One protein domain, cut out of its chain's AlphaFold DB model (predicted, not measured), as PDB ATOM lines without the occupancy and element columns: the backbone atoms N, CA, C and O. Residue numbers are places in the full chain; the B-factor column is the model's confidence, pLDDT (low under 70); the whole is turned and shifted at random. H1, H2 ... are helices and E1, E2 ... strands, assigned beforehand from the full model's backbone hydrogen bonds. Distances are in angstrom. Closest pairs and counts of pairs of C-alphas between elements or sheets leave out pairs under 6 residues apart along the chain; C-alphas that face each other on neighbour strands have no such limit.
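What this domain is: This is residues 2 to 76 of the 260 residues of an uncharacterized protein of Bradyrhizobium icense (UniProt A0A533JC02). A long, narrow hairpin of two strands, E2 and E3, makes the length of this domain, with its turn at one end and a loose head round its other end. In that head the short strand E1 pairs with the last part of E3, H1 packs on the start of E2 and the end of E3, and residues 18 to 25 of the link before H1 stick out. The printed part has 75 residues with one named helix and three named strands, in the order E1, H1, E2, E3; the sheet runs E1, E3, E2 and is mixed. The class is mixed, helices and strands, though under half of the residues are in named elements. The whole is loose, with a radius of gyration of the C-alphas of 16.3 A, and spans 54 by 23 by 19 A.

How they stand to each other: Going along from Ile 2, look first at E1, residues 9 to 12, an edge strand of the sheet. Its neighbour is the inner strand E3, residues 65 to 74, parallel at 23 degrees, where N 9 and O 69 are 2.9 A apart, within hydrogen-bond range. Next comes H1, residues 32 to 42, in which every O i to N i+4 pair is within hydrogen-bond range. After it, E2, residues 46 to 55, is the other edge strand. E2 and E3 form a hairpin, antiparallel at 158 degrees; find N 50 and O 70 at 2.8 A and N 66 and O 54 at 2.8 A, both within hydrogen-bond range. H1 is on the sheet, and together they make two layers, a sheet with its helix on one face. The closest C-alphas of H1 and E2 are those of Ala 40 and His 46, 5.2 A apart; those of H1 and E3 are Ala 40 and Phe 73, 6.9 A apart.

Where its parts are: Find C-alpha 9 at (137.165, 168.827, 153.508), where E1 begins; it ends at residue 12. H1 runs from C-alpha 32 at (144.935, 156.300, 147.094) to C-alpha 42, 15.3 A away. E2 runs 28.8 A from C-alpha 46 to C-alpha 55. E3 runs back 27.0 A from C-alpha 65 to C-alpha 74 at (129.903, 157.510, 155.865).

The domain as a whole: The two C-alphas farthest apart are those of Ser 23 and Thr 61, at 54.4 A. The printed part has no cut. The link from E1 to H1, residues 13 to 31, is long; that from H1 to E2 is tight, and that from E2 to E3, nine residues, is short. The mean pLDDT of the printed part is 72.3, and residues 2 to 7, 14 to 29 and 55 to 64 are under 70.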
ATOM      1  N   ILE A   2     144.455 160.641 154.789       64.81
ATOM      2  CA  ILE A   2     144.444 160.520 153.310       64.81
ATOM      3  C   ILE A   2     143.475 161.494 152.601       64.81
ATOM      4  O   ILE A   2     143.797 162.028 151.546       64.81
ATOM      5  N   ILE A   3     142.294 161.766 153.171       63.66
ATOM      6  CA  ILE A   3     141.288 162.635 152.522       63.66
ATOM      7  C   ILE A   3     141.739 164.106 152.510       63.66
ATOM      8  O   ILE A   3     141.633 164.772 151.488       63.66
ATOM      9  N   GLY A   4     142.334 164.591 153.606       61.97
ATOM     10  CA  GLY A   4     142.844 165.966 153.685       61.97
ATOM     11  C   GLY A   4     144.008 166.247 152.727       61.97
ATOM     12  O   GLY A   4     144.126 167.359 152.227       61.97
ATOM     13  N   SER A   5     144.830 165.240 152.397       63.84
ATOM     14  CA  SER A   5     145.885 165.380 151.379       63.84
ATOM     15  C   SER A   5     145.360 165.447 149.940       63.84
ATOM     16  O   SER A   5     146.124 165.781 149.042       63.84
ATOM     17  N   LEU A   6     144.077 165.145 149.712       63.59
ATOM     18  CA  LEU A   6     143.422 165.255 148.403       63.59
ATOM     19  C   LEU A   6     142.783 166.638 148.171       63.59
ATOM     20  O   LEU A   6     142.177 166.845 147.130       63.59
ATOM     21  N   GLY A   7     142.903 167.576 149.122       67.81
ATOM     22  CA  GLY A   7     142.363 168.936 148.997       67.81
ATOM     23  C   GLY A   7     140.875 169.087 149.339       67.81
ATOM     24  O   GLY A   7     140.366 170.204 149.311       67.81
ATOM     25  N   ALA A   8     140.191 168.000 149.713       74.44
ATOM     26  CA  ALA A   8     138.784 168.014 150.114       74.44
ATOM     27  C   ALA A   8     138.614 168.101 151.641       74.44
ATOM     28  O   ALA A   8     139.380 167.502 152.406       74.44
ATOM     29  N   THR A   9     137.560 168.785 152.093       80.44
ATOM     30  CA  THR A   9     137.165 168.827 153.508       80.44
ATOM     31  C   THR A   9     136.624 167.451 153.920       80.44
ATOM     32  O   THR A   9     135.640 166.994 153.334       80.44
ATOM     33  N   PRO A  10     137.232 166.753 154.894       78.62
ATOM     34  CA  PRO A  10     136.795 165.415 155.277       78.62
ATOM     35  C   PRO A  10     135.532 165.467 156.144       78.62
ATOM     36  O   PRO A  10     135.504 166.156 157.161       78.62
ATOM     37  N   ASP A  11     134.525 164.678 155.783       80.88
ATOM     38  CA  ASP A  11     133.317 164.454 156.581       80.88
ATOM     39  C   ASP A  11     133.185 162.953 156.895       80.88
ATOM     40  O   ASP A  11     132.800 162.150 156.044       80.88
ATOM     41  N   VAL A  12     133.595 162.549 158.102       78.25
ATOM     42  CA  VAL A  12     133.908 161.147 158.436       78.25
ATOM     43  C   VAL A  12     133.041 160.648 159.589       78.25
ATOM     44  O   VAL A  12     133.017 161.253 160.658       78.25
ATOM     45  N   GLN A  13     132.370 159.511 159.392       77.62
ATOM     46  CA  GLN A  13     131.728 158.746 160.464       77.62
ATOM     47  C   GLN A  13     132.760 157.829 161.138       77.62
ATOM     48  O   GLN A  13     133.563 157.182 160.463       77.62
ATOM     49  N   THR A  14     132.749 157.766 162.471       69.94
ATOM     50  CA  THR A  14     133.715 156.969 163.244       69.94
ATOM     51  C   THR A  14     133.562 155.476 162.944       69.94
ATOM     52  O   THR A  14     132.472 154.915 163.059       69.94
ATOM     53  N   THR A  15     134.662 154.815 162.579       65.69
ATOM     54  CA  THR A  15     134.717 153.358 162.411       65.69
ATOM     55  C   THR A  15     134.905 152.671 163.761       65.69
ATOM     56  O   THR A  15     135.572 153.190 164.651       65.69
ATOM     57  N   GLN A  16     134.363 151.461 163.913       61.38
ATOM     58  CA  GLN A  16     134.467 150.695 165.166       61.38
ATOM     59  C   GLN A  16     135.898 150.251 165.502       61.38
ATOM     60  O   GLN A  16     136.192 149.969 166.660       61.38
ATOM     61  N   ARG A  17     136.793 150.188 164.507       62.31
ATOM     62  CA  ARG A  17     138.196 149.815 164.699       62.31
ATOM     63  C   ARG A  17     139.109 150.944 164.254       62.31
ATOM     64  O   ARG A  17     138.944 151.496 163.164       62.31
ATOM     65  N   SER A  18     140.074 151.244 165.114       64.19
ATOM     66  CA  SER A  18     141.238 152.055 164.786       64.19
ATOM     67  C   SER A  18     142.374 151.112 164.404       64.19
ATOM     68  O   SER A  18     142.670 150.169 165.138       64.19
ATOM     69  N   TYR A  19     142.975 151.338 163.241       63.38
ATOM     70  CA  TYR A  19     144.196 150.652 162.839       63.38
ATOM     71  C   TYR A  19     145.365 151.573 163.182       63.38
ATOM     72  O   TYR A  19     145.495 152.647 162.594       63.38
ATOM     73  N   ASP A  20     146.194 151.176 164.146       57.81
ATOM     74  CA  ASP A  20     147.466 151.848 164.397       57.81
ATOM     75  C   ASP A  20     148.526 151.279 163.443       57.81
ATOM     76  O   ASP A  20     148.520 150.096 163.096       57.81
ATOM     77  N   SER A  21     149.477 152.125 163.063       54.72
ATOM     78  CA  SER A  21     150.712 151.802 162.341       54.72
ATOM     79  C   SER A  21     151.464 150.579 162.888       54.72
ATOM     80  O   SER A  21     152.210 149.936 162.153       54.72
ATOM     81  N   ARG A  22     151.260 150.241 164.168       48.19
ATOM     82  CA  ARG A  22     151.865 149.087 164.848       48.19
ATOM     83  C   ARG A  22     151.018 147.813 164.819       48.19
ATOM     84  O   ARG A  22     151.568 146.742 165.047       48.19
ATOM     85  N   SER A  23     149.708 147.907 164.586       53.22
ATOM     86  CA  SER A  23     148.763 146.798 164.800       53.22
ATOM     87  C   SER A  23     148.316 146.089 163.518       53.22
ATOM     88  O   SER A  23     147.570 145.116 163.597       53.22
ATOM     89  N   GLY A  24     148.731 146.555 162.337       53.69
ATOM     90  CA  GLY A  24     148.422 145.863 161.087       53.69
ATOM     91  C   GLY A  24     149.048 146.501 159.853       53.69
ATOM     92  O   GLY A  24     149.028 147.716 159.679       53.69
ATOM     93  N   THR A  25     149.571 145.665 158.960       57.09
ATOM     94  CA  THR A  25     149.950 146.068 157.604       57.09
ATOM     95  C   THR A  25     148.702 146.110 156.732       57.09
ATOM     96  O   THR A  25     148.147 145.069 156.379       57.09
ATOM     97  N   LEU A  26     148.249 147.314 156.380       64.50
ATOM     98  CA  LEU A  26     147.255 147.487 155.325       64.50
ATOM     99  C   LEU A  26     147.958 147.301 153.980       64.50
ATOM    100  O   LEU A  26     148.815 148.099 153.603       64.50
ATOM    101  N   ASN A  27     147.604 146.238 153.261       64.75
ATOM    102  CA  ASN A  27     148.119 146.009 151.918       64.75
ATOM    103  C   ASN A  27     147.482 147.025 150.967       64.75
ATOM    104  O   ASN A  27     146.350 146.849 150.519       64.75
ATOM    105  N   GLN A  28     148.206 148.103 150.678       65.94
ATOM    106  CA  GLN A  28     147.804 149.076 149.676       65.94
ATOM    107  C   GLN A  28     148.220 148.566 148.293       65.94
ATOM    108  O   GLN A  28     149.376 148.677 147.893       65.94
ATOM    109  N   SER A  29     147.268 148.007 147.555       63.34
ATOM    110  CA  SER A  29     147.419 147.753 146.123       63.34
ATOM    111  C   SER A  29     146.594 148.782 145.353       63.34
ATOM    112  O   SER A  29     145.372 148.792 145.477       63.34
ATOM    113  N   GLY A  30     147.249 149.642 144.572       75.19
ATOM    114  CA  GLY A  30     146.580 150.610 143.698       75.19
ATOM    115  C   GLY A  30     146.636 152.060 144.182       75.19
ATOM    116  O   GLY A  30     147.488 152.455 144.982       75.19
ATOM    117  N   THR A  31     145.741 152.878 143.639       84.12
ATOM    118  CA  THR A  31     145.687 154.322 143.894       84.12
ATOM    119  C   THR A  31     145.165 154.641 145.297       84.12
ATOM    120  O   THR A  31     144.454 153.850 145.920       84.12
ATOM    121  N   ALA A  32     145.461 155.844 145.804       80.50
ATOM    122  CA  ALA A  32     144.935 156.300 147.094       80.50
ATOM    123  C   ALA A  32     143.392 156.277 147.143       80.50
ATOM    124  O   ALA A  32     142.812 155.964 148.181       80.50
ATOM    125  N   LEU A  33     142.721 156.553 146.018       80.62
ATOM    126  CA  LEU A  33     141.261 156.510 145.919       80.62
ATOM    127  C   LEU A  33     140.714 155.079 145.988       80.62
ATOM    128  O   LEU A  33     139.726 154.834 146.679       80.62
ATOM    129  N   GLU A  34     141.337 154.137 145.279       81.88
ATOM    130  CA  GLU A  34     140.966 152.718 145.343       81.88
ATOM    131  C   GLU A  34     141.141 152.175 146.756       81.88
ATOM    132  O   GLU A  34     140.248 151.502 147.265       81.88
ATOM    133  N   PHE A  35     142.225 152.561 147.423       82.44
ATOM    134  CA  PHE A  35     142.484 152.187 148.803       82.44
ATOM    135  C   PHE A  35     141.430 152.742 149.773       82.44
ATOM    136  O   PHE A  35     140.876 151.994 150.576       82.44
ATOM    137  N   VAL A  36     141.069 154.028 149.672       82.50
ATOM    138  CA  VAL A  36     140.007 154.621 150.510       82.50
ATOM    139  C   VAL A  36     138.654 153.957 150.247       82.50
ATOM    140  O   VAL A  36     137.918 153.668 151.190       82.50
ATOM    141  N   ARG A  37     138.327 153.662 148.982       83.19
ATOM    142  CA  ARG A  37     137.097 152.939 148.619       83.19
ATOM    143  C   ARG A  37     137.091 151.512 149.155       83.19
ATOM    144  O   ARG A  37     136.051 151.056 149.622       83.19
ATOM    145  N   GLN A  38     138.225 150.821 149.104       82.62
ATOM    146  CA  GLN A  38     138.372 149.487 149.669       82.62
ATOM    147  C   GLN A  38     138.135 149.520 151.182       82.62
ATOM    148  O   GLN A  38     137.288 148.779 151.670       82.62
ATOM    149  N   ILE A  39     138.791 150.430 151.910       81.50
ATOM    150  CA  ILE A  39     138.596 150.585 153.360       81.50
ATOM    151  C   ILE A  39     137.137 150.923 153.687       81.50
ATOM    152  O   ILE A  39     136.582 150.368 154.636       81.50
ATOM    153  N   ALA A  40     136.501 151.804 152.908       82.19
ATOM    154  CA  ALA A  40     135.091 152.139 153.088       82.19
ATOM    155  C   ALA A  40     134.219 150.879 152.982       82.19
ATOM    156  O   ALA A  40     133.492 150.558 153.923       82.19
ATOM    157  N   ARG A  41     134.367 150.112 151.894       82.31
ATOM    158  CA  ARG A  41     133.613 148.870 151.666       82.31
ATOM    159  C   ARG A  41     133.852 147.829 152.748       82.31
ATOM    160  O   ARG A  41     132.902 147.221 153.220       82.31
ATOM    161  N   GLU A  42     135.094 147.653 153.188       77.62
ATOM    162  CA  GLU A  42     135.439 146.702 154.250       77.62
ATOM    163  C   GLU A  42     134.769 147.033 155.593       77.62
ATOM    164  O   GLU A  42     134.507 146.130 156.384       77.62
ATOM    165  N   ASN A  43     134.450 148.308 155.836       76.62
ATOM    166  CA  ASN A  43     133.726 148.768 157.024       76.62
ATOM    167  C   ASN A  43     132.214 148.951 156.777       76.62
ATOM    168  O   ASN A  43     131.508 149.485 157.634       76.62
ATOM    169  N   GLY A  44     131.701 148.538 155.613       74.19
ATOM    170  CA  GLY A  44     130.293 148.707 155.242       74.19
ATOM    171  C   GLY A  44     129.876 150.174 155.106       74.19
ATOM    172  O   GLY A  44     128.735 150.515 155.435       74.19
ATOM    173  N   MET A  45     130.811 151.028 154.683       82.62
ATOM    174  CA  MET A  45     130.659 152.458 154.417       82.62
ATOM    175  C   MET A  45     130.917 152.758 152.933       82.62
ATOM    176  O   MET A  45     131.455 151.940 152.186       82.62
ATOM    177  N   HIS A  46     130.564 153.965 152.502       84.38
ATOM    178  CA  HIS A  46     130.829 154.463 151.159       84.38
ATOM    179  C   HIS A  46     131.723 155.703 151.214       84.38
ATOM    180  O   HIS A  46     131.709 156.460 152.185       84.38
ATOM    181  N   PHE A  47     132.500 155.899 150.147       85.38
ATOM    182  CA  PHE A  47     133.279 157.112 149.933       85.38
ATOM    183  C   PHE A  47     132.759 157.847 148.698       85.38
ATOM    184  O   PHE A  47     132.771 157.280 147.601       85.38
ATOM    185  N   TRP A  48     132.333 159.097 148.874       85.56
ATOM    186  CA  TRP A  48     131.863 159.953 147.784       85.56
ATOM    187  C   TRP A  48     132.236 161.418 148.008       85.56
ATOM    188  O   TRP A  48     132.442 161.863 149.137       85.56
ATOM    189  N   LEU A  49     132.307 162.170 146.913       84.75
ATOM    190  CA  LEU A  49     132.537 163.610 146.941       84.75
ATOM    191  C   LEU A  49     131.199 164.340 146.829       84.75
ATOM    192  O   LEU A  49     130.362 163.987 145.999       84.75
ATOM    193  N   SER A  50     131.018 165.367 147.648       84.44
ATOM    194  CA  SER A  50     129.923 166.327 147.538       84.44
ATOM    195  C   SER A  50     130.502 167.713 147.304       84.44
ATOM    196  O   SER A  50     131.535 168.062 147.866       84.44
ATOM    197  N   TYR A  51     129.818 168.520 146.504       82.56
ATOM    198  CA  TYR A  51     130.257 169.870 146.176       82.56
ATOM    199  C   TYR A  51     129.293 170.868 146.804       82.56
ATOM    200  O   TYR A  51     128.085 170.806 146.573       82.56
ATOM    201  N   LYS A  52     129.818 171.796 147.601       80.50
ATOM    202  CA  LYS A  52     129.063 172.938 148.115       80.50
ATOM    203  C   LYS A  52     129.469 174.165 147.322       80.50
ATOM    204  O   LYS A  52     130.606 174.618 147.405       80.50
ATOM    205  N   VAL A  53     128.533 174.708 146.557       76.62
ATOM    206  CA  VAL A  53     128.756 175.944 145.808       76.62
ATOM    207  C   VAL A  53     128.284 177.114 146.662       76.62
ATOM    208  O   VAL A  53     127.122 177.173 147.061       76.62
ATOM    209  N   LYS A  54     129.186 178.050 146.950       75.88
ATOM    210  CA  LYS A  54     128.881 179.319 147.616       75.88
ATOM    211  C   LYS A  54     129.183 180.454 146.645       75.88
ATOM    212  O   LYS A  54     130.201 180.428 145.958       75.88
ATOM    213  N   ARG A  55     128.308 181.458 146.585       68.38
ATOM    214  CA  ARG A  55     128.644 182.716 145.901       68.38
ATOM    215  C   ARG A  55     129.736 183.414 146.700       68.38
ATOM    216  O   ARG A  55     129.633 183.456 147.927       68.38
ATOM    217  N   ASP A  56     130.767 183.913 146.026       66.81
ATOM    218  CA  ASP A  56     131.799 184.696 146.697       66.81
ATOM    219  C   ASP A  56     131.212 186.063 147.098       66.81
ATOM    220  O   ASP A  56     130.783 186.817 146.223       66.81
ATOM    221  N   PRO A  57     131.136 186.398 148.399       61.22
ATOM    222  CA  PRO A  57     130.593 187.678 148.839       61.22
ATOM    223  C   PRO A  57     131.468 188.884 148.456       61.22
ATOM    224  O   PRO A  57     131.002 190.013 148.588       61.22
ATOM    225  N   LEU A  58     132.715 188.677 148.008       61.69
ATOM    226  CA  LEU A  58     133.650 189.754 147.656       61.69
ATOM    227  C   LEU A  58     133.664 190.106 146.161       61.69
ATOM    228  O   LEU A  58     134.310 191.082 145.778       61.69
ATOM    229  N   ASP A  59     132.946 189.362 145.318       58.94
ATOM    230  CA  ASP A  59     132.879 189.640 143.886       58.94
ATOM    231  C   ASP A  59     131.626 190.448 143.512       58.94
ATOM    232  O   ASP A  59     130.526 189.917 143.348       58.94
ATOM    233  N   LEU A  60     131.810 191.757 143.323       55.41
ATOM    234  CA  LEU A  60     130.757 192.708 142.941       55.41
ATOM    235  C   LEU A  60     130.225 192.505 141.507       55.41
ATOM    236  O   LEU A  60     129.250 193.150 141.126       55.41
ATOM    237  N   THR A  61     130.845 191.624 140.713       61.19
ATOM    238  CA  THR A  61     130.394 191.279 139.353       61.19
ATOM    239  C   THR A  61     129.436 190.083 139.318       61.19
ATOM    240  O   THR A  61     128.811 189.827 138.290       61.19
ATOM    241  N   GLY A  62     129.270 189.374 140.445       54.28
ATOM    242  CA  GLY A  62     128.342 188.248 140.594       54.28
ATOM    243  C   GLY A  62     128.728 186.978 139.828       54.28
ATOM    244  O   GLY A  62     127.906 186.062 139.738       54.28
ATOM    245  N   ALA A  63     129.944 186.908 139.278       59.06
ATOM    246  CA  ALA A  63     130.374 185.840 138.380       59.06
ATOM    247  C   ALA A  63     131.222 184.755 139.068       59.06
ATOM    248  O   ALA A  63     131.290 183.632 138.566       59.06
ATOM    249  N   ASN A  64     131.847 185.044 140.215       63.12
ATOM    250  CA  ASN A  64     132.729 184.090 140.881       63.12
ATOM    251  C   ASN A  64     131.980 183.163 141.857       63.12
ATOM    252  O   ASN A  64     131.424 183.568 142.885       63.12
ATOM    253  N   LEU A  65     131.986 181.872 141.520       72.00
ATOM    254  CA  LEU A  65     131.475 180.778 142.343       72.00
ATOM    255  C   LEU A  65     132.641 180.122 143.088       72.00
ATOM    256  O   LEU A  65     133.592 179.650 142.468       72.00
ATOM    257  N   LYS A  66     132.548 180.033 144.417       77.62
ATOM    258  CA  LYS A  66     133.480 179.250 145.229       77.62
ATOM    259  C   LYS A  66     132.929 177.839 145.400       77.62
ATOM    260  O   LYS A  66     131.860 177.649 145.981       77.62
ATOM    261  N   ILE A  67     133.669 176.855 144.902       78.38
ATOM    262  CA  ILE A  67     133.334 175.435 145.018       78.38
ATOM    263  C   ILE A  67     134.127 174.861 146.195       78.38
ATOM    264  O   ILE A  67     135.350 174.949 146.231       78.38
ATOM    265  N   GLU A  68     133.420 174.316 147.179       82.19
ATOM    266  CA  GLU A  68     133.995 173.604 148.316       82.19
ATOM    267  C   GLU A  68     133.747 172.102 148.136       82.19
ATOM    268  O   GLU A  68     132.598 171.653 148.104       82.19
ATOM    269  N   GLU A  69     134.824 171.331 148.005       84.25
ATOM    270  CA  GLU A  69     134.769 169.877 147.865       84.25
ATOM    271  C   GLU A  69     134.767 169.210 149.244       84.25
ATOM    272  O   GLU A  69     135.641 169.458 150.076       84.25
ATOM    273  N   VAL A  70     133.786 168.345 149.489       84.31
ATOM    274  CA  VAL A  70     133.621 167.596 150.738       84.31
ATOM    275  C   VAL A  70     133.769 166.108 150.446       84.31
ATOM    276  O   VAL A  70     133.008 165.542 149.663       84.31
ATOM    277  N   GLY A  71     134.748 165.465 151.079       82.44
ATOM    278  CA  GLY A  71     134.967 164.025 150.991       82.44
ATOM    279  C   GLY A  71     134.230 163.296 152.103       82.44
ATOM    280  O   GLY A  71     134.693 163.285 153.243       82.44
ATOM    281  N   ASN A  72     133.106 162.668 151.769       83.00
ATOM    282  CA  ASN A  72     132.282 161.930 152.716       83.00
ATOM    283  C   ASN A  72     132.795 160.498 152.866       83.00
ATOM    284  O   ASN A  72     132.956 159.781 151.877       83.00
ATOM    285  N   PHE A  73     132.999 160.069 154.106       81.88
ATOM    286  CA  PHE A  73     133.281 158.688 154.482       81.88
ATOM    287  C   PHE A  73     132.237 158.257 155.512       81.88
ATOM    288  O   PHE A  73     132.418 158.445 156.716       81.88
ATOM    289  N   LYS A  74     131.087 157.777 155.032       81.19
ATOM    290  CA  LYS A  74     129.903 157.510 155.865       81.19
ATOM    291  C   LYS A  74     129.092 156.332 155.336       81.19
ATOM    292  O   LYS A  74     129.289 155.862 154.215       81.19
ATOM    293  N   SER A  75     128.153 155.849 156.139       75.94
ATOM    294  CA  SER A  75     127.123 154.918 155.667       75.94
ATOM    295  C   SER A  75     126.070 155.629 154.795       75.94
ATOM    296  O   SER A  75     125.688 156.763 155.073       75.94
ATOM    297  N   SER A  76     125.617 154.970 153.722       73.75
ATOM    298  CA  SER A  76     124.516 155.433 152.860       73.75
ATOM    299  C   SER A  76     123.595 154.240 152.549       73.75
ATOM    300  O   SER A  76     124.051 153.279 151.919       73.75
TER     301      SER A  76